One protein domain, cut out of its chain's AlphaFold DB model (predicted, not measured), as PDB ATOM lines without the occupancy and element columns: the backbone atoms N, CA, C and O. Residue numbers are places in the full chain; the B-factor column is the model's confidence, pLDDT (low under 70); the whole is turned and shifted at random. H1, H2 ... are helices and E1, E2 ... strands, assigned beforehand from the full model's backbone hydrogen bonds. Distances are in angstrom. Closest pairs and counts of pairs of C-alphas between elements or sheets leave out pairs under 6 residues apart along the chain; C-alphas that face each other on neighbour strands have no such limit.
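This is residues 31 to 123 of the 127 residues of an uncharacterized protein of Candidatus Nitrosotalea okcheonensis (UniProt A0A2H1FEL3). A two-stranded hairpin, E1 and E2, and the long helix H2 open from each other like a V, joined at the narrow end by the link from E2 to H2, with the tip of the hairpin, residues 60 to 65, sticking out free. H1 points its last residue at the middle of H2, about perpendicular to it; the short H3 packs side by side on the later part of H1, and the small H4 sits out near the last part of H2. The printed part has 93 residues with four named helices and two named strands, in the order H1, E1, E2, H2, H3, H4, and the sheet, E1 - E2, is antiparallel. The class is mixed, helices and strands. The whole is only just compact, close to loose, with a radius of gyration of the C-alphas of 14.4 A and spans of 38 by 33 by 27 A.

E1 is residues 54 to 61, 22.5 A from first to last C-alpha, and E2 is residues 64 to 71, 23.5 A. H2, residues 77 to 95, is 27.2 A long and begins at C-alpha 77 (195.652, 149.477, 239.489). H1, residues 31 to 47, is 24.0 A long and begins at C-alpha 31 (177.899, 128.378, 218.177). H3 is residues 100 to 106, 10.1 A. H4 is residues 113 to 118, 8.6 A, and ends at C-alpha 118 (158.616, 151.269, 237.927).

E1 and E2 form a hairpin, antiparallel at 161 degrees between their directions. N 57 and O 68, 2.9 A, and N 66 and O 59, 2.8 A, are within hydrogen-bond range. The closest C-alphas of E2 and H2 are those of Ser 71 and Ile 80, 6.0 A. E1 and H2 are only just apart, 8.0 A at the closest. H1 and H2 are close but not clearly touching, about perpendicular at 85 degrees; their closest C-alphas are those of Met 47 and His 86, 6.2 A. H1, with residues 39 to 46 alone, touches H3 in a shallow tilt of 22 degrees, opposite ways; the closest C-alphas are those of Arg 42 and Ile 105, 5.1 A. H2 is near H3, with 6 pairs of C-alphas within 10 A, and near H4, with 5. H1 and H4 are apart. In H1, H2, H3 and H4 every O i to N i+4 pair is within hydrogen-bond range.

The two C-alphas farthest apart, those of Thr 31 and Asp 121, are 40.8 A apart. The printed part has no cut. No link is long; those from H1 to E1 and from H3 to H4, of 6 residues each, are short, and the other three are tight. The mean pLDDT of the printed part is 94.1, and residues 31 to 32 are under 70.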
ATOM      1  N   THR A  31     178.987 127.398 218.109       63.69
ATOM      2  CA  THR A  31     177.899 128.378 218.177       63.69
ATOM      3  C   THR A  31     177.832 129.035 219.560       63.69
ATOM      4  O   THR A  31     177.620 130.245 219.658       63.69
ATOM      5  N   GLU A  32     178.071 128.269 220.628       69.31
ATOM      6  CA  GLU A  32     178.190 128.784 222.000       69.31
ATOM      7  C   GLU A  32     179.417 129.694 222.165       69.31
ATOM      8  O   GLU A  32     179.278 130.813 222.670       69.31
ATOM      9  N   ASP A  33     180.574 129.289 221.632       71.94
ATOM     10  CA  ASP A  33     181.802 130.094 221.640       71.94
ATOM     11  C   ASP A  33     181.608 131.436 220.914       71.94
ATOM     12  O   ASP A  33     182.022 132.493 221.405       71.94
ATOM     13  N   SER A  34     180.913 131.429 219.770       76.75
ATOM     14  CA  SER A  34     180.590 132.647 219.017       76.75
ATOM     15  C   SER A  34     179.659 133.586 219.796       76.75
ATOM     16  O   SER A  34     179.842 134.807 219.772       76.75
ATOM     17  N   ASN A  35     178.660 133.043 220.496       84.44
ATOM     18  CA  ASN A  35     177.731 133.838 221.301       84.44
ATOM     19  C   ASN A  35     178.430 134.470 222.509       84.44
ATOM     20  O   ASN A  35     178.189 135.639 222.828       84.44
ATOM     21  N   GLN A  36     179.334 133.726 223.148       86.69
ATOM     22  CA  GLN A  36     180.137 134.219 224.258       86.69
ATOM     23  C   GLN A  36     181.120 135.309 223.807       86.69
ATOM     24  O   GLN A  36     181.218 136.346 224.462       86.69
ATOM     25  N   ALA A  37     181.794 135.136 222.667       89.56
ATOM     26  CA  ALA A  37     182.686 136.157 222.113       89.56
ATOM     27  C   ALA A  37     181.940 137.467 221.804       89.56
ATOM     28  O   ALA A  37     182.391 138.550 222.179       89.56
ATOM     29  N   ALA A  38     180.756 137.376 221.193       92.56
ATOM     30  CA  ALA A  38     179.926 138.546 220.913       92.56
ATOM     31  C   ALA A  38     179.433 139.236 222.199       92.56
ATOM     32  O   ALA A  38     179.363 140.464 222.257       92.56
ATOM     33  N   MET A  39     179.093 138.463 223.235       92.50
ATOM     34  CA  MET A  39     178.746 139.002 224.552       92.50
ATOM     35  C   MET A  39     179.931 139.739 225.186       92.50
ATOM     36  O   MET A  39     179.741 140.844 225.691       92.50
ATOM     37  N   LEU A  40     181.135 139.163 225.143       91.31
ATOM     38  CA  LEU A  40     182.348 139.783 225.684       91.31
ATOM     39  C   LEU A  40     182.665 141.105 224.985       91.31
ATOM     40  O   LEU A  40     182.996 142.078 225.657       91.31
ATOM     41  N   GLU A  41     182.491 141.172 223.666       92.56
ATOM     42  CA  GLU A  41     182.708 142.407 222.911       92.56
ATOM     43  C   GLU A  41     181.720 143.507 223.316       92.56
ATOM     44  O   GLU A  41     182.111 144.638 223.615       92.56
ATOM     45  N   ARG A  42     180.430 143.170 223.445       95.06
ATOM     46  CA  ARG A  42     179.441 144.115 223.987       95.06
ATOM     47  C   ARG A  42     179.752 144.491 225.437       95.06
ATOM     48  O   ARG A  42     179.552 145.642 225.820       95.06
ATOM     49  N   GLY A  43     180.277 143.552 226.219       92.62
ATOM     50  CA  GLY A  43     180.766 143.765 227.578       92.62
ATOM     51  C   GLY A  43     181.892 144.794 227.645       92.62
ATOM     52  O   GLY A  43     181.796 145.733 228.428       92.62
ATOM     53  N   ASN A  44     182.912 144.677 226.790       93.06
ATOM     54  CA  ASN A  44     184.011 145.644 226.701       93.06
ATOM     55  C   ASN A  44     183.483 147.062 226.446       93.06
ATOM     56  O   ASN A  44     183.879 148.007 227.128       93.06
ATOM     57  N   MET A  45     182.543 147.194 225.507       93.25
ATOM     58  CA  MET A  45     181.944 148.478 225.141       93.25
ATOM     59  C   MET A  45     181.069 149.065 226.257       93.25
ATOM     60  O   MET A  45     181.145 150.259 226.534       93.25
ATOM     61  N   ALA A  46     180.244 148.245 226.912       93.25
ATOM     62  CA  ALA A  46     179.329 148.710 227.955       93.25
ATOM     63  C   ALA A  46     180.016 148.978 229.301       93.25
ATOM     64  O   ALA A  46     179.564 149.845 230.053       93.25
ATOM     65  N   MET A  47     181.071 148.226 229.625       91.94
ATOM     66  CA  MET A  47     181.786 148.345 230.898       91.94
ATOM     67  C   MET A  47     182.980 149.301 230.824       91.94
ATOM     68  O   MET A  47     183.375 149.852 231.848       91.94
ATOM     69  N   GLY A  48     183.528 149.541 229.628       91.31
ATOM     70  CA  GLY A  48     184.622 150.491 229.408       91.31
ATOM     71  C   GLY A  48     186.015 149.944 229.729       91.31
ATOM     72  O   GLY A  48     186.977 150.706 229.756       91.31
ATOM     73  N   PHE A  49     186.145 148.637 229.964       92.44
ATOM     74  CA  PHE A  49     187.423 147.972 230.207       92.44
ATOM     75  C   PHE A  49     187.415 146.532 229.687       92.44
ATOM     76  O   PHE A  49     186.362 145.934 229.451       92.44
ATOM     77  N   ASN A  50     188.614 145.974 229.506       91.81
ATOM     78  CA  ASN A  50     188.798 144.647 228.932       91.81
ATOM     79  C   ASN A  50     188.304 143.547 229.889       91.81
ATOM     80  O   ASN A  50     188.909 143.303 230.936       91.81
ATOM     81  N   GLN A  51     187.257 142.835 229.477       92.56
ATOM     82  CA  GLN A  51     186.650 141.726 230.211       92.56
ATOM     83  C   GLN A  51     187.613 140.567 230.481       92.56
ATOM     84  O   GLN A  51     187.486 139.889 231.494       92.56
ATOM     85  N   THR A  52     188.617 140.348 229.628       92.81
ATOM     86  CA  THR A  52     189.583 139.253 229.811       92.81
ATOM     87  C   THR A  52     190.567 139.505 230.955       92.81
ATOM     88  O   THR A  52     191.366 138.628 231.270       92.81
ATOM     89  N   LYS A  53     190.564 140.708 231.546       96.00
ATOM     90  CA  LYS A  53     191.394 141.078 232.702       96.00
ATOM     91  C   LYS A  53     190.667 140.952 234.038       96.00
ATOM     92  O   LYS A  53     191.237 141.318 235.070       96.00
ATOM     93  N   ILE A  54     189.412 140.516 234.017       96.00
ATOM     94  CA  ILE A  54     188.590 140.427 235.212       96.00
ATOM     95  C   ILE A  54     187.951 139.051 235.349       96.00
ATOM     96  O   ILE A  54     187.833 138.286 234.392       96.00
ATOM     97  N   HIS A  55     187.479 138.770 236.554       94.56
ATOM     98  CA  HIS A  55     186.598 137.652 236.834       94.56
ATOM     99  C   HIS A  55     185.356 138.157 237.560       94.56
ATOM    100  O   HIS A  55     185.444 139.010 238.446       94.56
ATOM    101  N   HIS A  56     184.210 137.598 237.183       94.50
ATOM    102  CA  HIS A  56     182.968 137.756 237.921       94.50
ATOM    103  C   HIS A  56     182.800 136.560 238.853       94.50
ATOM    104  O   HIS A  56     182.863 135.413 238.409       94.50
ATOM    105  N   HIS A  57     182.560 136.823 240.132       95.94
ATOM    106  CA  HIS A  57     182.150 135.808 241.089       95.94
ATOM    107  C   HIS A  57     180.703 136.071 241.500       95.94
ATOM    108  O   HIS A  57     180.393 137.124 242.054       95.94
ATOM    109  N   PHE A  58     179.821 135.124 241.187       95.00
ATOM    110  CA  PHE A  58     178.398 135.200 241.501       95.00
ATOM    111  C   PHE A  58     178.119 134.389 242.760       95.00
ATOM    112  O   PHE A  58     178.403 133.191 242.805       95.00
ATOM    113  N   MET A  59     177.536 135.031 243.767       96.44
ATOM    114  CA  MET A  59     177.173 134.396 245.031       96.44
ATOM    115  C   MET A  59     175.671 134.519 245.243       96.44
ATOM    116  O   MET A  59     175.122 135.613 245.183       96.44
ATOM    117  N   ALA A  60     174.998 133.403 245.505       95.88
ATOM    118  CA  ALA A  60     173.600 133.417 245.919       95.88
ATOM    119  C   ALA A  60     173.500 133.597 247.440       95.88
ATOM    120  O   ALA A  60     174.313 133.060 248.194       95.88
ATOM    121  N   SER A  61     172.476 134.310 247.897       93.94
ATOM    122  CA  SER A  61     172.132 134.454 249.310       93.94
ATOM    123  C   SER A  61     170.634 134.216 249.519       93.94
ATOM    124  O   SER A  61     169.855 134.157 248.570       93.94
ATOM    125  N   ALA A  62     170.201 134.097 250.777       95.44
ATOM    126  CA  ALA A  62     168.782 133.923 251.097       95.44
ATOM    127  C   ALA A  62     167.905 135.114 250.656       95.44
ATOM    128  O   ALA A  62     166.691 134.970 250.540       95.44
ATOM    129  N   THR A  63     168.505 136.285 250.421       90.19
ATOM    130  CA  THR A  63     167.804 137.531 250.083       90.19
ATOM    131  C   THR A  63     168.106 138.034 248.671       90.19
ATOM    132  O   THR A  63     167.618 139.098 248.294       90.19
ATOM    133  N   GLY A  64     168.882 137.294 247.874       90.81
ATOM    134  CA  GLY A  64     169.225 137.685 246.511       90.81
ATOM    135  C   GLY A  64     170.548 137.093 246.042       90.81
ATOM    136  O   GLY A  64     170.811 135.905 246.217       90.81
ATOM    137  N   GLY A  65     171.382 137.925 245.427       93.31
ATOM    138  CA  GLY A  65     172.717 137.534 245.000       93.31
ATOM    139  C   GLY A  65     173.677 138.715 244.955       93.31
ATOM    140  O   GLY A  65     173.260 139.870 244.894       93.31
ATOM    141  N   GLU A  66     174.963 138.400 244.992       94.44
ATOM    142  CA  GLU A  66     176.080 139.329 244.885       94.44
ATOM    143  C   GLU A  66     176.895 138.999 243.632       94.44
ATOM    144  O   GLU A  66     177.078 137.831 243.280       94.44
ATOM    145  N   ILE A  67     177.378 140.043 242.960       93.81
ATOM    146  CA  ILE A  67     178.318 139.931 241.847       93.81
ATOM    147  C   ILE A  67     179.577 140.682 242.249       93.81
ATOM    148  O   ILE A  67     179.576 141.909 242.333       93.81
ATOM    149  N   MET A  68     180.659 139.946 242.464       94.44
ATOM    150  CA  MET A  68     181.966 140.531 242.720       94.44
ATOM    151  C   MET A  68     182.748 140.622 241.413       94.44
ATOM    152  O   MET A  68     182.922 139.621 240.718       94.44
ATOM    153  N   ILE A  69     183.227 141.822 241.086       95.25
ATOM    154  CA  ILE A  69     184.059 142.079 239.908       95.25
ATOM    155  C   ILE A  69     185.503 142.242 240.380       95.25
ATOM    156  O   ILE A  69     185.833 143.206 241.072       95.25
ATOM    157  N   MET A  70     186.365 141.293 240.025       95.81
ATOM    158  CA  MET A  70     187.750 141.244 240.494       95.81
ATOM    159  C   MET A  70     188.719 141.387 239.329       95.81
ATOM    160  O   MET A  70     188.551 140.729 238.309       95.81
ATOM    161  N   SER A  71     189.774 142.186 239.499       97.50
ATOM    162  CA  SER A  71     190.916 142.146 238.579       97.50
ATOM    163  C   SER A  71     191.639 140.806 238.711       97.50
ATOM    164  O   SER A  71     191.944 140.379 239.827       97.50
ATOM    165  N   SER A  72     191.982 140.172 237.588       97.25
ATOM    166  CA  SER A  72     192.809 138.957 237.556       97.25
ATOM    167  C   SER A  72     194.230 139.205 238.080       97.25
ATOM    168  O   SER A  72     194.903 138.275 238.515       97.25
ATOM    169  N   ASN A  73     194.694 140.459 238.051       97.38
ATOM    170  CA  ASN A  73     195.968 140.885 238.623       97.38
ATOM    171  C   ASN A  73     195.728 141.963 239.690       97.38
ATOM    172  O   ASN A  73     195.321 143.084 239.375       97.38
ATOM    173  N   MET A  74     196.039 141.648 240.949       94.62
ATOM    174  CA  MET A  74     195.857 142.563 242.084       94.62
ATOM    175  C   MET A  74     196.749 143.812 242.019       94.62
ATOM    176  O   MET A  74     196.467 144.799 242.692       94.62
ATOM    177  N   SER A  75     197.803 143.799 241.201       97.69
ATOM    178  CA  SER A  75     198.668 144.956 240.952       97.69
ATOM    179  C   SER A  75     198.251 145.784 239.727       97.69
ATOM    180  O   SER A  75     198.845 146.833 239.486       97.69
ATOM    181  N   ASP A  76     197.235 145.369 238.955       97.88
ATOM    182  CA  ASP A  76     196.695 146.166 237.841       97.88
ATOM    183  C   ASP A  76     195.752 147.261 238.374       97.88
ATOM    184  O   ASP A  76     194.523 147.164 238.328       97.88
ATOM    185  N   ILE A  77     196.359 148.325 238.908       98.06
ATOM    186  CA  ILE A  77     195.652 149.477 239.489       98.06
ATOM    187  C   ILE A  77     194.732 150.158 238.467       98.06
ATOM    188  O   ILE A  77     193.684 150.685 238.844       98.06
ATOM    189  N   LYS A  78     195.086 150.126 237.176       97.38
ATOM    190  CA  LYS A  78     194.250 150.688 236.112       97.38
ATOM    191  C   LYS A  78     192.924 149.934 236.028       97.38
ATOM    192  O   LYS A  78     191.879 150.562 236.178       97.38
ATOM    193  N   THR A  79     192.973 148.610 235.877       97.19
ATOM    194  CA  THR A  79     191.767 147.768 235.799       97.19
ATOM    195  C   THR A  79     190.927 147.886 237.076       97.19
ATOM    196  O   THR A  79     189.710 148.023 237.005       97.19
ATOM    197  N   ILE A  80     191.558 147.926 238.256       97.88
ATOM    198  CA  ILE A  80     190.849 148.110 239.535       97.88
ATOM    199  C   ILE A  80     190.088 149.444 239.579       97.88
ATOM    200  O   ILE A  80     188.950 149.494 240.047       97.88
ATOM    201  N   ASN A  81     190.694 150.533 239.102       97.88
ATOM    202  CA  ASN A  81     190.029 151.835 239.061       97.88
ATOM    203  C   ASN A  81     188.890 151.866 238.035       97.88
ATOM    204  O   ASN A  81     187.847 152.456 238.313       97.88
ATOM    205  N   GLU A  82     189.051 151.202 236.890       97.31
ATOM    206  CA  GLU A  82     187.991 151.057 235.884       97.31
ATOM    207  C   GLU A  82     186.788 150.284 236.439       97.31
ATOM    208  O   GLU A  82     185.660 150.760 236.314       97.31
ATOM    209  N   ILE A  83     187.018 149.178 237.157       96.38
ATOM    210  CA  ILE A  83     185.960 148.433 237.858       96.38
ATOM    211  C   ILE A  83     185.224 149.343 238.850       96.38
ATOM    212  O   ILE A  83     183.997 149.399 238.852       96.38
ATOM    213  N   LYS A  84     185.959 150.091 239.686       96.56
ATOM    214  CA  LYS A  84     185.356 150.995 240.681       96.56
ATOM    215  C   LYS A  84     184.495 152.077 240.035       96.56
ATOM    216  O   LYS A  84     183.428 152.389 240.556       96.56
ATOM    217  N   ASN A  85     184.957 152.662 238.933       96.00
ATOM    218  CA  ASN A  85     184.190 153.665 238.199       96.00
ATOM    219  C   ASN A  85     182.935 153.041 237.584       96.00
ATOM    220  O   ASN A  85     181.848 153.578 237.753       96.00
ATOM    221  N   HIS A  86     183.061 151.859 236.985       95.81
ATOM    222  CA  HIS A  86     181.930 151.151 236.403       95.81
ATOM    223  C   HIS A  86     180.834 150.819 237.429       95.81
ATOM    224  O   HIS A  86     179.652 151.010 237.151       95.81
ATOM    225  N   VAL A  87     181.205 150.383 238.638       95.62
ATOM    226  CA  VAL A  87     180.235 150.115 239.715       95.62
ATOM    227  C   VAL A  87     179.507 151.394 240.147       95.62
ATOM    228  O   VAL A  87     178.300 151.353 240.382       95.62
ATOM    229  N   LYS A  88     180.195 152.543 240.190       95.94
ATOM    230  CA  LYS A  88     179.556 153.845 240.460       95.94
ATOM    231  C   LYS A  88     178.592 154.254 239.348       95.94
ATOM    232  O   LYS A  88     177.508 154.752 239.640       95.94
ATOM    233  N   ASP A  89     178.955 154.011 238.091       95.75
ATOM    234  CA  ASP A  89     178.071 154.287 236.959       95.75
ATOM    235  C   ASP A  89     176.814 153.412 237.019       95.75
ATOM    236  O   ASP A  89     175.714 153.925 236.839       95.75
ATOM    237  N   ILE A  90     176.954 152.118 237.343       95.44
ATOM    238  CA  ILE A  90     175.814 151.215 237.573       95.44
ATOM    239  C   ILE A  90     174.927 151.753 238.696       95.44
ATOM    240  O   ILE A  90     173.711 151.821 238.531       95.44
ATOM    241  N   GLN A  91     175.520 152.147 239.827       96.00
ATOM    242  CA  GLN A  91     174.787 152.699 240.965       96.00
ATOM    243  C   GLN A  91     173.936 153.902 240.533       96.00
ATOM    244  O   GLN A  91     172.740 153.966 240.831       96.00
ATOM    245  N   TYR A  92     174.543 154.834 239.797       96.44
ATOM    246  CA  TYR A  92     173.860 156.010 239.278       96.44
ATOM    247  C   TYR A  92     172.759 155.632 238.283       96.44
ATOM    248  O   TYR A  92     171.602 155.990 238.497       96.44
ATOM    249  N   GLU A  93     173.071 154.876 237.233       97.38
ATOM    250  CA  GLU A  93     172.113 154.515 236.182       97.38
ATOM    251  C   GLU A  93     170.920 153.738 236.747       97.38
ATOM    252  O   GLU A  93     169.768 154.059 236.446       97.38
ATOM    253  N   PHE A  94     171.170 152.776 237.634       96.88
ATOM    254  CA  PHE A  94     170.108 151.968 238.222       96.88
ATOM    255  C   PHE A  94     169.234 152.788 239.177       96.88
ATOM    256  O   PHE A  94     168.018 152.595 239.190       96.88
ATOM    257  N   SER A  95     169.796 153.772 239.892       96.88
ATOM    258  CA  SER A  95     169.000 154.725 240.689       96.88
ATOM    259  C   SER A  95     168.029 155.550 239.834       96.88
ATOM    260  O   SER A  95     166.961 155.948 240.298       96.88
ATOM    261  N   GLN A  96     168.363 155.766 238.558       97.50
ATOM    262  CA  GLN A  96     167.494 156.431 237.587       97.50
ATOM    263  C   GLN A  96     166.535 155.455 236.884       97.50
ATOM    264  O   GLN A  96     165.768 155.864 236.014       97.50
ATOM    265  N   GLY A  97     166.550 154.167 237.246       97.31
ATOM    266  CA  GLY A  97     165.784 153.121 236.570       97.31
ATOM    267  C   GLY A  97     166.286 152.813 235.155       97.31
ATOM    268  O   GLY A  97     165.532 152.249 234.357       97.31
ATOM    269  N   ASN A  98     167.526 153.193 234.827       97.50
ATOM    270  CA  ASN A  98     168.146 152.962 233.528       97.50
ATOM    271  C   ASN A  98     168.928 151.639 233.529       97.50
ATOM    272  O   ASN A  98     170.011 151.542 234.096       97.50
ATOM    273  N   PHE A  99     168.395 150.634 232.829       97.25
ATOM    274  CA  PHE A  99     168.995 149.301 232.686       97.25
ATOM    275  C   PHE A  99     169.487 149.027 231.254       97.25
ATOM    276  O   PHE A  99     169.553 147.883 230.811       97.25
ATOM    277  N   THR A 100     169.845 150.064 230.494       96.25
ATOM    278  CA  THR A 100     170.218 149.903 229.076       96.25
ATOM    279  C   THR A 100     171.491 149.069 228.885       96.25
ATOM    280  O   THR A 100     171.552 148.243 227.974       96.25
ATOM    281  N   LYS A 101     172.498 149.220 229.759       95.38
ATOM    282  CA  LYS A 101     173.755 148.448 229.687       95.38
ATOM    283  C   LYS A 101     173.540 146.929 229.738       95.38
ATOM    284  O   LYS A 101     174.020 146.255 228.825       95.38
ATOM    285  N   PRO A 102     172.816 146.356 230.723       94.75
ATOM    286  CA  PRO A 102     172.564 144.918 230.719       94.75
ATOM    287  C   PRO A 102     171.768 144.465 229.487       94.75
ATOM    288  O   PRO A 102     172.047 143.388 228.966       94.75
ATOM    289  N   PHE A 103     170.856 145.283 228.944       96.50
ATOM    290  CA  PHE A 103     170.160 144.922 227.701       96.50
ATOM    291  C   PHE A 103     171.106 144.829 226.509       96.50
ATOM    292  O   PHE A 103     171.017 143.892 225.717       96.50
ATOM    293  N   TYR A 104     172.038 145.776 226.409       95.81
ATOM    294  CA  TYR A 104     173.054 145.779 225.369       95.81
ATOM    295  C   TYR A 104     173.966 144.551 225.477       95.81
ATOM    296  O   TYR A 104     174.137 143.822 224.503       95.81
ATOM    297  N   ILE A 105     174.494 144.251 226.667       94.50
ATOM    298  CA  ILE A 105     175.395 143.106 226.877       94.50
ATOM    299  C   ILE A 105     174.687 141.787 226.562       94.50
ATOM    300  O   ILE A 105     175.213 140.972 225.804       94.50
ATOM    301  N   HIS A 106     173.477 141.583 227.083       93.50
ATOM    302  CA  HIS A 106     172.751 140.323 226.916       93.50
ATOM    303  C   HIS A 106     171.958 140.232 225.606       93.50
ATOM    304  O   HIS A 106     171.399 139.177 225.326       93.50
ATOM    305  N   ALA A 107     171.925 141.303 224.802       95.25
ATOM    306  CA  ALA A 107     171.127 141.406 223.576       95.25
ATOM    307  C   ALA A 107     169.645 141.032 223.782       95.25
ATOM    308  O   ALA A 107     168.987 140.500 222.890       95.25
ATOM    309  N   GLN A 108     169.119 141.304 224.978       94.62
ATOM    310  CA  GLN A 108     167.750 140.986 225.375       94.62
ATOM    311  C   GLN A 108     167.311 141.886 226.528       94.62
ATOM    312  O   GLN A 108     168.136 142.391 227.289       94.62
ATOM    313  N   VAL A 109     166.002 142.018 226.727       94.75
ATOM    314  CA  VAL A 109     165.481 142.606 227.966       94.75
ATOM    315  C   VAL A 109     165.782 141.651 229.120       94.75
ATOM    316  O   VAL A 109     165.398 140.483 229.090       94.75
ATOM    317  N   VAL A 110     166.471 142.146 230.146       94.94
ATOM    318  CA  VAL A 110     166.768 141.356 231.345       94.94
ATOM    319  C   VAL A 110     165.520 141.303 232.238       94.94
ATOM    320  O   VAL A 110     164.973 142.362 232.568       94.94
ATOM    321  N   PRO A 111     165.047 140.106 232.637       95.62
ATOM    322  CA  PRO A 111     163.858 139.959 233.473       95.62
ATOM    323  C   PRO A 111     163.917 140.784 234.764       95.62
ATOM    324  O   PRO A 111     164.977 140.984 235.348       95.62
ATOM    325  N   GLY A 112     162.762 141.278 235.215       95.62
ATOM    326  CA  GLY A 112     162.637 142.067 236.447       95.62
ATOM    327  C   GLY A 112     162.974 143.557 236.311       95.62
ATOM    328  O   GLY A 112     162.431 144.357 237.070       95.62
ATOM    329  N   THR A 113     163.757 143.968 235.307       96.94
ATOM    330  CA  THR A 113     164.151 145.383 235.127       96.94
ATOM    331  C   THR A 113     162.967 146.331 234.936       96.94
ATOM    332  O   THR A 113     162.974 147.415 235.504       96.94
ATOM    333  N   ALA A 114     161.893 145.913 234.254       97.31
ATOM    334  CA  ALA A 114     160.678 146.726 234.128       97.31
ATOM    335  C   ALA A 114     160.030 147.042 235.492       97.31
ATOM    336  O   ALA A 114     159.598 148.168 235.738       97.31
ATOM    337  N   VAL A 115     160.004 146.061 236.404       97.88
ATOM    338  CA  VAL A 115     159.489 146.246 237.769       97.88
ATOM    339  C   VAL A 115     160.429 147.142 238.572       97.88
ATOM    340  O   VAL A 115     159.958 148.018 239.295       97.88
ATOM    341  N   MET A 116     161.744 146.957 238.425       97.56
ATOM    342  CA  MET A 116     162.745 147.794 239.091       97.56
ATOM    343  C   MET A 116     162.660 149.254 238.631       97.56
ATOM    344  O   MET A 116     162.659 150.141 239.478       97.56
ATOM    345  N   THR A 117     162.490 149.521 237.331       98.06
ATOM    346  CA  THR A 117     162.275 150.878 236.801       98.06
ATOM    347  C   THR A 117     161.004 151.505 237.372       98.06
ATOM    348  O   THR A 117     161.046 152.633 237.859       98.06
ATOM    349  N   ALA A 118     159.883 150.774 237.380       98.31
ATOM    350  CA  ALA A 118     158.616 151.269 237.927       98.31
ATOM    351  C   ALA A 118     158.669 151.538 239.443       98.31
ATOM    352  O   ALA A 118     157.905 152.354 239.953       98.31
ATOM    353  N   LYS A 119     159.558 150.852 240.170       97.88
ATOM    354  CA  LYS A 119     159.751 150.980 241.621       97.88
ATOM    355  C   LYS A 119     161.039 151.713 242.000       97.88
ATOM    356  O   LYS A 119     161.433 151.619 243.158       97.88
ATOM    357  N   LYS A 120     161.692 152.435 241.079       97.19
ATOM    358  CA  LYS A 120     163.024 153.025 241.320       97.19
ATOM    359  C   LYS A 120     163.094 153.874 242.598       97.19
ATOM    360  O   LYS A 120     164.078 153.801 243.316       97.19
ATOM    361  N   ASP A 121     162.015 154.586 242.935       97.12
ATOM    362  CA  ASP A 121     161.951 155.459 244.118       97.12
ATOM    363  C   ASP A 121     161.878 154.674 245.448       97.12
ATOM    364  O   ASP A 121     162.080 155.240 246.518       97.12
ATOM    365  N   LEU A 122     161.612 153.363 245.388       97.38
ATOM    366  CA  LEU A 122     161.608 152.437 246.527       97.38
ATOM    367  C   LEU A 122     162.917 151.644 246.657       97.38
ATOM    368  O   LEU A 122     163.063 150.866 247.599       97.38
ATOM    369  N   ILE A 123     163.841 151.780 245.702       95.69
ATOM    370  CA  ILE A 123     165.112 151.056 245.687       95.69
ATOM    371  C   ILE A 123     166.213 152.036 246.074       95.69
ATOM    372  O   ILE A 123     166.313 153.135 245.533       95.69
TER     373      ILE A 123